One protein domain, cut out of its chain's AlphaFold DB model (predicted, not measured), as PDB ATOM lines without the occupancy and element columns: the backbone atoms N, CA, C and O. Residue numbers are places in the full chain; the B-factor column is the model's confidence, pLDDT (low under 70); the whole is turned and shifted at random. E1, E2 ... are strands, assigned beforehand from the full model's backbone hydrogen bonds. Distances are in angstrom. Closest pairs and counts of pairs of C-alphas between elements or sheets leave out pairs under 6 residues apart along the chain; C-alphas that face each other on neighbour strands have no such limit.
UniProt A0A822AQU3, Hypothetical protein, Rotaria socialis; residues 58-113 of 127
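Overview. This is residues 58 to 113 of the 127 residues of the protein "Hypothetical protein" of Rotaria socialis (UniProt A0A822AQU3). With little regular structure, the printed part is two small strand hairpins, E1 with E2 and E3 with E4, set apart and joined by a winding stretch, residues 82 to 102, without a named element. It has 56 residues, 18 of them in four named strands, E1 to E4 in chain order, and no named helix: all strand, in two antiparallel two-stranded sheets. It is only just compact, close to loose, with a radius of gyration of the C-alphas of 12.0 A, spanning 40 by 20 by 15 A.

Along the chain. From first to last C-alpha, E1, residues 66 to 70, from (-64.432, -18.536, 64.396), measures 12.6 A; E2, 77 to 81, 12.7 A; E3, 103 to 106, and E4, 109 to 112, ending at (-76.796, -27.632, 80.784), 9.7 A each.

Arrangement. Hairpin E1 and E2 is antiparallel at 145 degrees, with N 69 and O 78 2.9 A apart. Hairpin E3 and E4 is antiparallel at 146 degrees, with N 109 and O 106 3.1 A apart. E2 and E3 are apart.

Size, cuts and confidence. The farthest C-alphas, Gln 63 and Asn 107, are 40.7 A apart. The printed part has no cut; E2 to E3 is a long link. Residues 100 to 113 have pLDDT under 70.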
ATOM      1  N   HIS A  58     -55.144 -20.675  64.115       76.81
ATOM      2  CA  HIS A  58     -55.468 -21.966  64.701       76.81
ATOM      3  C   HIS A  58     -55.472 -23.060  63.613       76.81
ATOM      4  O   HIS A  58     -56.060 -22.835  62.549       76.81
ATOM      5  N   PRO A  59     -54.897 -24.259  63.850       79.25
ATOM      6  CA  PRO A  59     -54.876 -25.360  62.874       79.25
ATOM      7  C   PRO A  59     -56.256 -25.800  62.368       79.25
ATOM      8  O   PRO A  59     -56.371 -26.407  61.313       79.25
ATOM      9  N   VAL A  60     -57.307 -25.516  63.138       82.88
ATOM     10  CA  VAL A  60     -58.701 -25.833  62.781       82.88
ATOM     11  C   VAL A  60     -59.363 -24.679  62.033       82.88
ATOM     12  O   VAL A  60     -60.093 -24.903  61.074       82.88
ATOM     13  N   CYS A  61     -59.104 -23.439  62.455       83.06
ATOM     14  CA  CYS A  61     -59.799 -22.272  61.925       83.06
ATOM     15  C   CYS A  61     -59.091 -21.605  60.748       83.06
ATOM     16  O   CYS A  61     -59.747 -20.856  60.046       83.06
ATOM     17  N   HIS A  62     -57.809 -21.878  60.471       77.88
ATOM     18  CA  HIS A  62     -57.087 -21.410  59.273       77.88
ATOM     19  C   HIS A  62     -57.425 -19.955  58.851       77.88
ATOM     20  O   HIS A  62     -57.754 -19.705  57.695       77.88
ATOM     21  N   GLN A  63     -57.340 -18.995  59.786       72.62
ATOM     22  CA  GLN A  63     -57.667 -17.560  59.590       72.62
ATOM     23  C   GLN A  63     -59.154 -17.229  59.359       72.62
ATOM     24  O   GLN A  63     -59.501 -16.097  59.024       72.62
ATOM     25  N   SER A  64     -60.046 -18.194  59.552       80.88
ATOM     26  CA  SER A  64     -61.488 -17.969  59.598       80.88
ATOM     27  C   SER A  64     -61.868 -17.230  60.879       80.88
ATOM     28  O   SER A  64     -61.214 -17.358  61.916       80.88
ATOM     29  N   ILE A  65     -62.948 -16.459  60.793       84.06
ATOM     30  CA  ILE A  65     -63.562 -15.767  61.926       84.06
ATOM     31  C   ILE A  65     -64.418 -16.795  62.667       84.06
ATOM     32  O   ILE A  65     -65.551 -17.066  62.271       84.06
ATOM     33  N   GLY A  66     -63.832 -17.425  63.675       86.00
ATOM     34  CA  GLY A  66     -64.432 -18.536  64.396       86.00
ATOM     35  C   GLY A  66     -63.526 -19.037  65.505       86.00
ATOM     36  O   GLY A  66     -62.357 -18.651  65.571       86.00
ATOM     37  N   HIS A  67     -64.054 -19.943  66.316       85.38
ATOM     38  CA  HIS A  67     -63.269 -20.677  67.299       85.38
ATOM     39  C   HIS A  67     -63.325 -22.188  67.021       85.38
ATOM     40  O   HIS A  67     -64.260 -22.696  66.392       85.38
ATOM     41  N   PRO A  68     -62.317 -22.952  67.462       88.19
ATOM     42  CA  PRO A  68     -62.328 -24.403  67.348       88.19
ATOM     43  C   PRO A  68     -63.485 -24.987  68.156       88.19
ATOM     44  O   PRO A  68     -63.723 -24.591  69.294       88.19
ATOM     45  N   CYS A  69     -64.194 -25.941  67.572       88.81
ATOM     46  CA  CYS A  69     -65.360 -26.557  68.178       88.81
ATOM     47  C   CYS A  69     -65.399 -28.036  67.827       88.81
ATOM     48  O   CYS A  69     -65.334 -28.405  66.655       88.81
ATOM     49  N   LEU A  70     -65.508 -28.895  68.835       91.12
ATOM     50  CA  LEU A  70     -65.819 -30.301  68.616       91.12
ATOM     51  C   LEU A  70     -67.339 -30.436  68.590       91.12
ATOM     52  O   LEU A  70     -67.953 -30.314  69.639       91.12
ATOM     53  N   LEU A  71     -67.951 -30.680  67.434       89.25
ATOM     54  CA  LEU A  71     -69.408 -30.755  67.323       89.25
ATOM     55  C   LEU A  71     -70.002 -31.804  68.269       89.25
ATOM     56  O   LEU A  71     -69.566 -32.961  68.285       89.25
ATOM     57  N   HIS A  72     -71.038 -31.421  69.019       78.75
ATOM     58  CA  HIS A  72     -71.666 -32.300  70.009       78.75
ATOM     59  C   HIS A  72     -72.288 -33.565  69.383       78.75
ATOM     60  O   HIS A  72     -72.272 -34.634  69.992       78.75
ATOM     61  N   ASN A  73     -72.811 -33.469  68.157       78.12
ATOM     62  CA  ASN A  73     -73.536 -34.546  67.476       78.12
ATOM     63  C   ASN A  73     -72.635 -35.516  66.686       78.12
ATOM     64  O   ASN A  73     -72.900 -36.718  66.670       78.12
ATOM     65  N   THR A  74     -71.601 -35.013  66.010       84.94
ATOM     66  CA  THR A  74     -70.762 -35.784  65.080       84.94
ATOM     67  C   THR A  74     -69.357 -36.033  65.602       84.94
ATOM     68  O   THR A  74     -68.654 -36.864  65.029       84.94
ATOM     69  N   THR A  75     -68.929 -35.348  66.670       82.44
ATOM     70  CA  THR A  75     -67.537 -35.334  67.156       82.44
ATOM     71  C   THR A  75     -66.524 -34.901  66.088       82.44
ATOM     72  O   THR A  75     -65.352 -35.272  66.129       82.44
ATOM     73  N   GLU A  76     -66.973 -34.114  65.111       91.06
ATOM     74  CA  GLU A  76     -66.111 -33.494  64.111       91.06
ATOM     75  C   GLU A  76     -65.538 -32.184  64.654       91.06
ATOM     76  O   GLU A  76     -66.245 -31.401  65.287       91.06
ATOM     77  N   LEU A  77     -64.248 -31.950  64.414       91.19
ATOM     78  CA  LEU A  77     -63.584 -30.713  64.804       91.19
ATOM     79  C   LEU A  77     -63.767 -29.676  63.691       91.19
ATOM     80  O   LEU A  77     -63.156 -29.789  62.629       91.19
ATOM     81  N   ILE A  78     -64.604 -28.678  63.947       91.25
ATOM     82  CA  ILE A  78     -64.920 -27.593  63.018       91.25
ATOM     83  C   ILE A  78     -64.389 -26.259  63.541       91.25
ATOM     84  O   ILE A  78     -64.044 -26.116  64.714       91.25
ATOM     85  N   CYS A  79     -64.363 -25.262  62.662       90.88
ATOM     86  CA  CYS A  79     -64.311 -23.873  63.088       90.88
ATOM     87  C   CYS A  79     -65.745 -23.347  63.190       90.88
ATOM     88  O   CYS A  79     -66.406 -23.197  62.159       90.88
ATOM     89  N   LEU A  80     -66.235 -23.124  64.410       91.31
ATOM     90  CA  LEU A  80     -67.570 -22.580  64.630       91.31
ATOM     91  C   LEU A  80     -67.550 -21.070  64.345       91.31
ATOM     92  O   LEU A  80     -66.657 -20.386  64.850       91.31
ATOM     93  N   PRO A  81     -68.471 -20.535  63.526       91.19
ATOM     94  CA  PRO A  81     -68.565 -19.098  63.288       91.19
ATOM     95  C   PRO A  81     -68.842 -18.320  64.582       91.19
ATOM     96  O   PRO A  81     -69.642 -18.768  65.389       91.19
ATOM     97  N   LEU A  82     -68.295 -17.105  64.714       89.50
ATOM     98  CA  LEU A  82     -68.549 -16.216  65.871       89.50
ATOM     99  C   LEU A  82     -70.044 -15.975  66.152       89.50
ATOM    100  O   LEU A  82     -70.447 -15.735  67.281       89.50
ATOM    101  N   ALA A  83     -70.877 -15.999  65.109       90.56
ATOM    102  CA  ALA A  83     -72.317 -15.774  65.232       90.56
ATOM    103  C   ALA A  83     -73.063 -16.907  65.957       90.56
ATOM    104  O   ALA A  83     -74.217 -16.716  66.325       90.56
ATOM    105  N   ASN A  84     -72.411 -18.059  66.108       90.88
ATOM    106  CA  ASN A  84     -72.901 -19.249  66.795       90.88
ATOM    107  C   ASN A  84     -72.288 -19.385  68.199       90.88
ATOM    108  O   ASN A  84     -72.444 -20.407  68.845       90.88
ATOM    109  N   SER A  85     -71.534 -18.385  68.653       89.19
ATOM    110  CA  SER A  85     -70.954 -18.354  69.990       89.19
ATOM    111  C   SER A  85     -71.877 -17.578  70.925       89.19
ATOM    112  O   SER A  85     -72.240 -16.437  70.623       89.19
ATOM    113  N   ASN A  86     -72.211 -18.154  72.080       86.25
ATOM    114  CA  ASN A  86     -73.157 -17.587  73.046       86.25
ATOM    115  C   ASN A  86     -74.515 -17.200  72.419       86.25
ATOM    116  O   ASN A  86     -75.117 -16.182  72.783       86.25
ATOM    117  N   ASP A  87     -75.005 -17.999  71.468       89.12
ATOM    118  CA  ASP A  87     -76.301 -17.803  70.808       89.12
ATOM    119  C   ASP A  87     -77.462 -18.515  71.541       89.12
ATOM    120  O   ASP A  87     -78.639 -18.352  71.192       89.12
ATOM    121  N   GLY A  88     -77.145 -19.243  72.615       86.19
ATOM    122  CA  GLY A  88     -78.078 -20.023  73.419       86.19
ATOM    123  C   GLY A  88     -78.272 -21.460  72.934       86.19
ATOM    124  O   GLY A  88     -79.115 -22.174  73.495       86.19
ATOM    125  N   ILE A  89     -77.542 -21.893  71.905       88.12
ATOM    126  CA  ILE A  89     -77.580 -23.235  71.332       88.12
ATOM    127  C   ILE A  89     -76.223 -23.892  71.562       88.12
ATOM    128  O   ILE A  89     -75.189 -23.373  71.191       88.12
ATOM    129  N   ILE A  90     -76.227 -25.083  72.163       87.25
ATOM    130  CA  ILE A  90     -74.991 -25.841  72.373       87.25
ATOM    131  C   ILE A  90     -74.627 -26.572  71.080       87.25
ATOM    132  O   ILE A  90     -75.156 -27.656  70.800       87.25
ATOM    133  N   ASP A  91     -73.710 -25.992  70.316       89.12
ATOM    134  CA  ASP A  91     -73.104 -26.573  69.123       89.12
ATOM    135  C   ASP A  91     -71.870 -27.416  69.490       89.12
ATOM    136  O   ASP A  91     -71.653 -28.506  68.930       89.12
ATOM    137  N   CYS A  92     -71.075 -26.967  70.468       88.69
ATOM    138  CA  CYS A  92     -69.842 -27.641  70.860       88.69
ATOM    139  C   CYS A  92     -70.024 -28.634  72.005       88.69
ATOM    140  O   CYS A  92     -70.788 -28.471  72.957       88.69
ATOM    141  N   TYR A  93     -69.236 -29.700  71.947       87.06
ATOM    142  CA  TYR A  93     -69.145 -30.695  72.991       87.06
ATOM    143  C   TYR A  93     -68.729 -30.035  74.307       87.06
ATOM    144  O   TYR A  93     -67.705 -29.364  74.386       87.06
ATOM    145  N   GLY A  94     -69.519 -30.266  75.354       79.50
ATOM    146  CA  GLY A  94     -69.302 -29.642  76.656       79.50
ATOM    147  C   GLY A  94     -69.858 -28.222  76.783       79.50
ATOM    148  O   GLY A  94     -69.710 -27.658  77.861       79.50
ATOM    149  N   GLY A  95     -70.517 -27.676  75.751       84.06
ATOM    150  CA  GLY A  95     -71.073 -26.319  75.774       84.06
ATOM    151  C   GLY A  95     -70.005 -25.232  75.796       84.06
ATOM    152  O   GLY A  95     -70.206 -24.191  76.402       84.06
ATOM    153  N   THR A  96     -68.836 -25.493  75.205       84.00
ATOM    154  CA  THR A  96     -67.701 -24.556  75.239       84.00
ATOM    155  C   THR A  96     -67.950 -23.277  74.446       84.00
ATOM    156  O   THR A  96     -67.338 -22.266  74.748       84.00
ATOM    157  N   ASP A  97     -68.816 -23.336  73.437       86.69
ATOM    158  CA  ASP A  97     -69.337 -22.200  72.668       86.69
ATOM    159  C   ASP A  97     -70.263 -21.284  73.462       86.69
ATOM    160  O   ASP A  97     -70.392 -20.100  73.169       86.69
ATOM    161  N   GLU A  98     -70.853 -21.829  74.512       87.56
ATOM    162  CA  GLU A  98     -71.899 -21.205  75.290       87.56
ATOM    163  C   GLU A  98     -71.362 -20.882  76.688       87.56
ATOM    164  O   GLU A  98     -71.748 -21.508  77.671       87.56
ATOM    165  N   GLN A  99     -70.455 -19.900  76.804       76.06
ATOM    166  CA  GLN A  99     -69.845 -19.511  78.093       76.06
ATOM    167  C   GLN A  99     -70.869 -19.208  79.189       76.06
ATOM    168  O   GLN A  99     -70.618 -19.426  80.376       76.06
ATOM    169  N   SER A 100     -72.034 -18.694  78.792       69.50
ATOM    170  CA  SER A 100     -73.122 -18.433  79.723       69.50
ATOM    171  C   SER A 100     -73.694 -19.711  80.352       69.50
ATOM    172  O   SER A 100     -74.340 -19.599  81.389       69.50
ATOM    173  N   PHE A 101     -73.412 -20.903  79.810       68.12
ATOM    174  CA  PHE A 101     -73.845 -22.221  80.277       68.12
ATOM    175  C   PHE A 101     -72.684 -23.005  80.912       68.12
ATOM    176  O   PHE A 101     -71.807 -23.547  80.250       68.12
ATOM    177  N   CYS A 102     -72.698 -23.150  82.237       59.53
ATOM    178  CA  CYS A 102     -71.711 -23.949  82.960       59.53
ATOM    179  C   CYS A 102     -72.135 -25.426  83.058       59.53
ATOM    180  O   CYS A 102     -73.294 -25.756  83.326       59.53
ATOM    181  N   TYR A 103     -71.158 -26.326  82.927       51.28
ATOM    182  CA  TYR A 103     -71.298 -27.768  83.143       51.28
ATOM    183  C   TYR A 103     -71.592 -28.096  84.620       51.28
ATOM    184  O   TYR A 103     -70.813 -27.743  85.507       51.28
ATOM    185  N   LYS A 104     -72.679 -28.828  84.906       46.62
ATOM    186  CA  LYS A 104     -72.912 -29.431  86.229       46.62
ATOM    187  C   LYS A 104     -73.459 -30.851  86.091       46.62
ATOM    188  O   LYS A 104     -74.523 -31.068  85.517       46.62
ATOM    189  N   GLU A 105     -72.736 -31.825  86.638       40.72
ATOM    190  CA  GLU A 105     -73.177 -33.219  86.704       40.72
ATOM    191  C   GLU A 105     -74.192 -33.378  87.853       40.72
ATOM    192  O   GLU A 105     -73.845 -33.243  89.029       40.72
ATOM    193  N   LEU A 106     -75.464 -33.640  87.537       42.34
ATOM    194  CA  LEU A 106     -76.499 -33.978  88.519       42.34
ATOM    195  C   LEU A 106     -76.926 -35.434  88.295       42.34
ATOM    196  O   LEU A 106     -77.611 -35.749  87.327       42.34
ATOM    197  N   ASN A 107     -76.521 -36.333  89.200       37.38
ATOM    198  CA  ASN A 107     -76.960 -37.737  89.241       37.38
ATOM    199  C   ASN A 107     -76.863 -38.502  87.899       37.38
ATOM    200  O   ASN A 107     -77.765 -39.263  87.551       37.38
ATOM    201  N   GLY A 108     -75.778 -38.317  87.139       48.56
ATOM    202  CA  GLY A 108     -75.542 -39.055  85.890       48.56
ATOM    203  C   GLY A 108     -76.438 -38.649  84.711       48.56
ATOM    204  O   GLY A 108     -76.446 -39.337  83.693       48.56
ATOM    205  N   GLN A 109     -77.183 -37.544  84.825       45.62
ATOM    206  CA  GLN A 109     -77.816 -36.867  83.696       45.62
ATOM    207  C   GLN A 109     -77.091 -35.548  83.423       45.62
ATOM    208  O   GLN A 109     -76.940 -34.697  84.299       45.62
ATOM    209  N   THR A 110     -76.637 -35.386  82.183       43.84
ATOM    210  CA  THR A 110     -76.061 -34.143  81.672       43.84
ATOM    211  C   THR A 110     -77.176 -33.108  81.530       43.84
ATOM    212  O   THR A 110     -78.019 -33.236  80.641       43.84
ATOM    213  N   SER A 111     -77.208 -32.095  82.397       46.47
ATOM    214  CA  SER A 111     -78.085 -30.931  82.224       46.47
ATOM    215  C   SER A 111     -77.245 -29.664  82.112       46.47
ATOM    216  O   SER A 111     -76.496 -29.344  83.034       46.47
ATOM    217  N   PHE A 112     -77.393 -28.946  81.003       46.69
ATOM    218  CA  PHE A 112     -76.796 -27.632  80.784       46.69
ATOM    219  C   PHE A 112     -77.787 -26.588  81.294       46.69
ATOM    220  O   PHE A 112     -78.856 -26.418  80.711       46.69
ATOM    221  N   LEU A 113     -77.508 -25.959  82.433       43.41
ATOM    222  CA  LEU A 113     -78.401 -24.933  82.962       43.41
ATOM    223  C   LEU A 113     -77.597 -23.870  83.694       43.41
ATOM    224  O   LEU A 113     -77.135 -24.084  84.814       43.41
TER     225      LEU A 113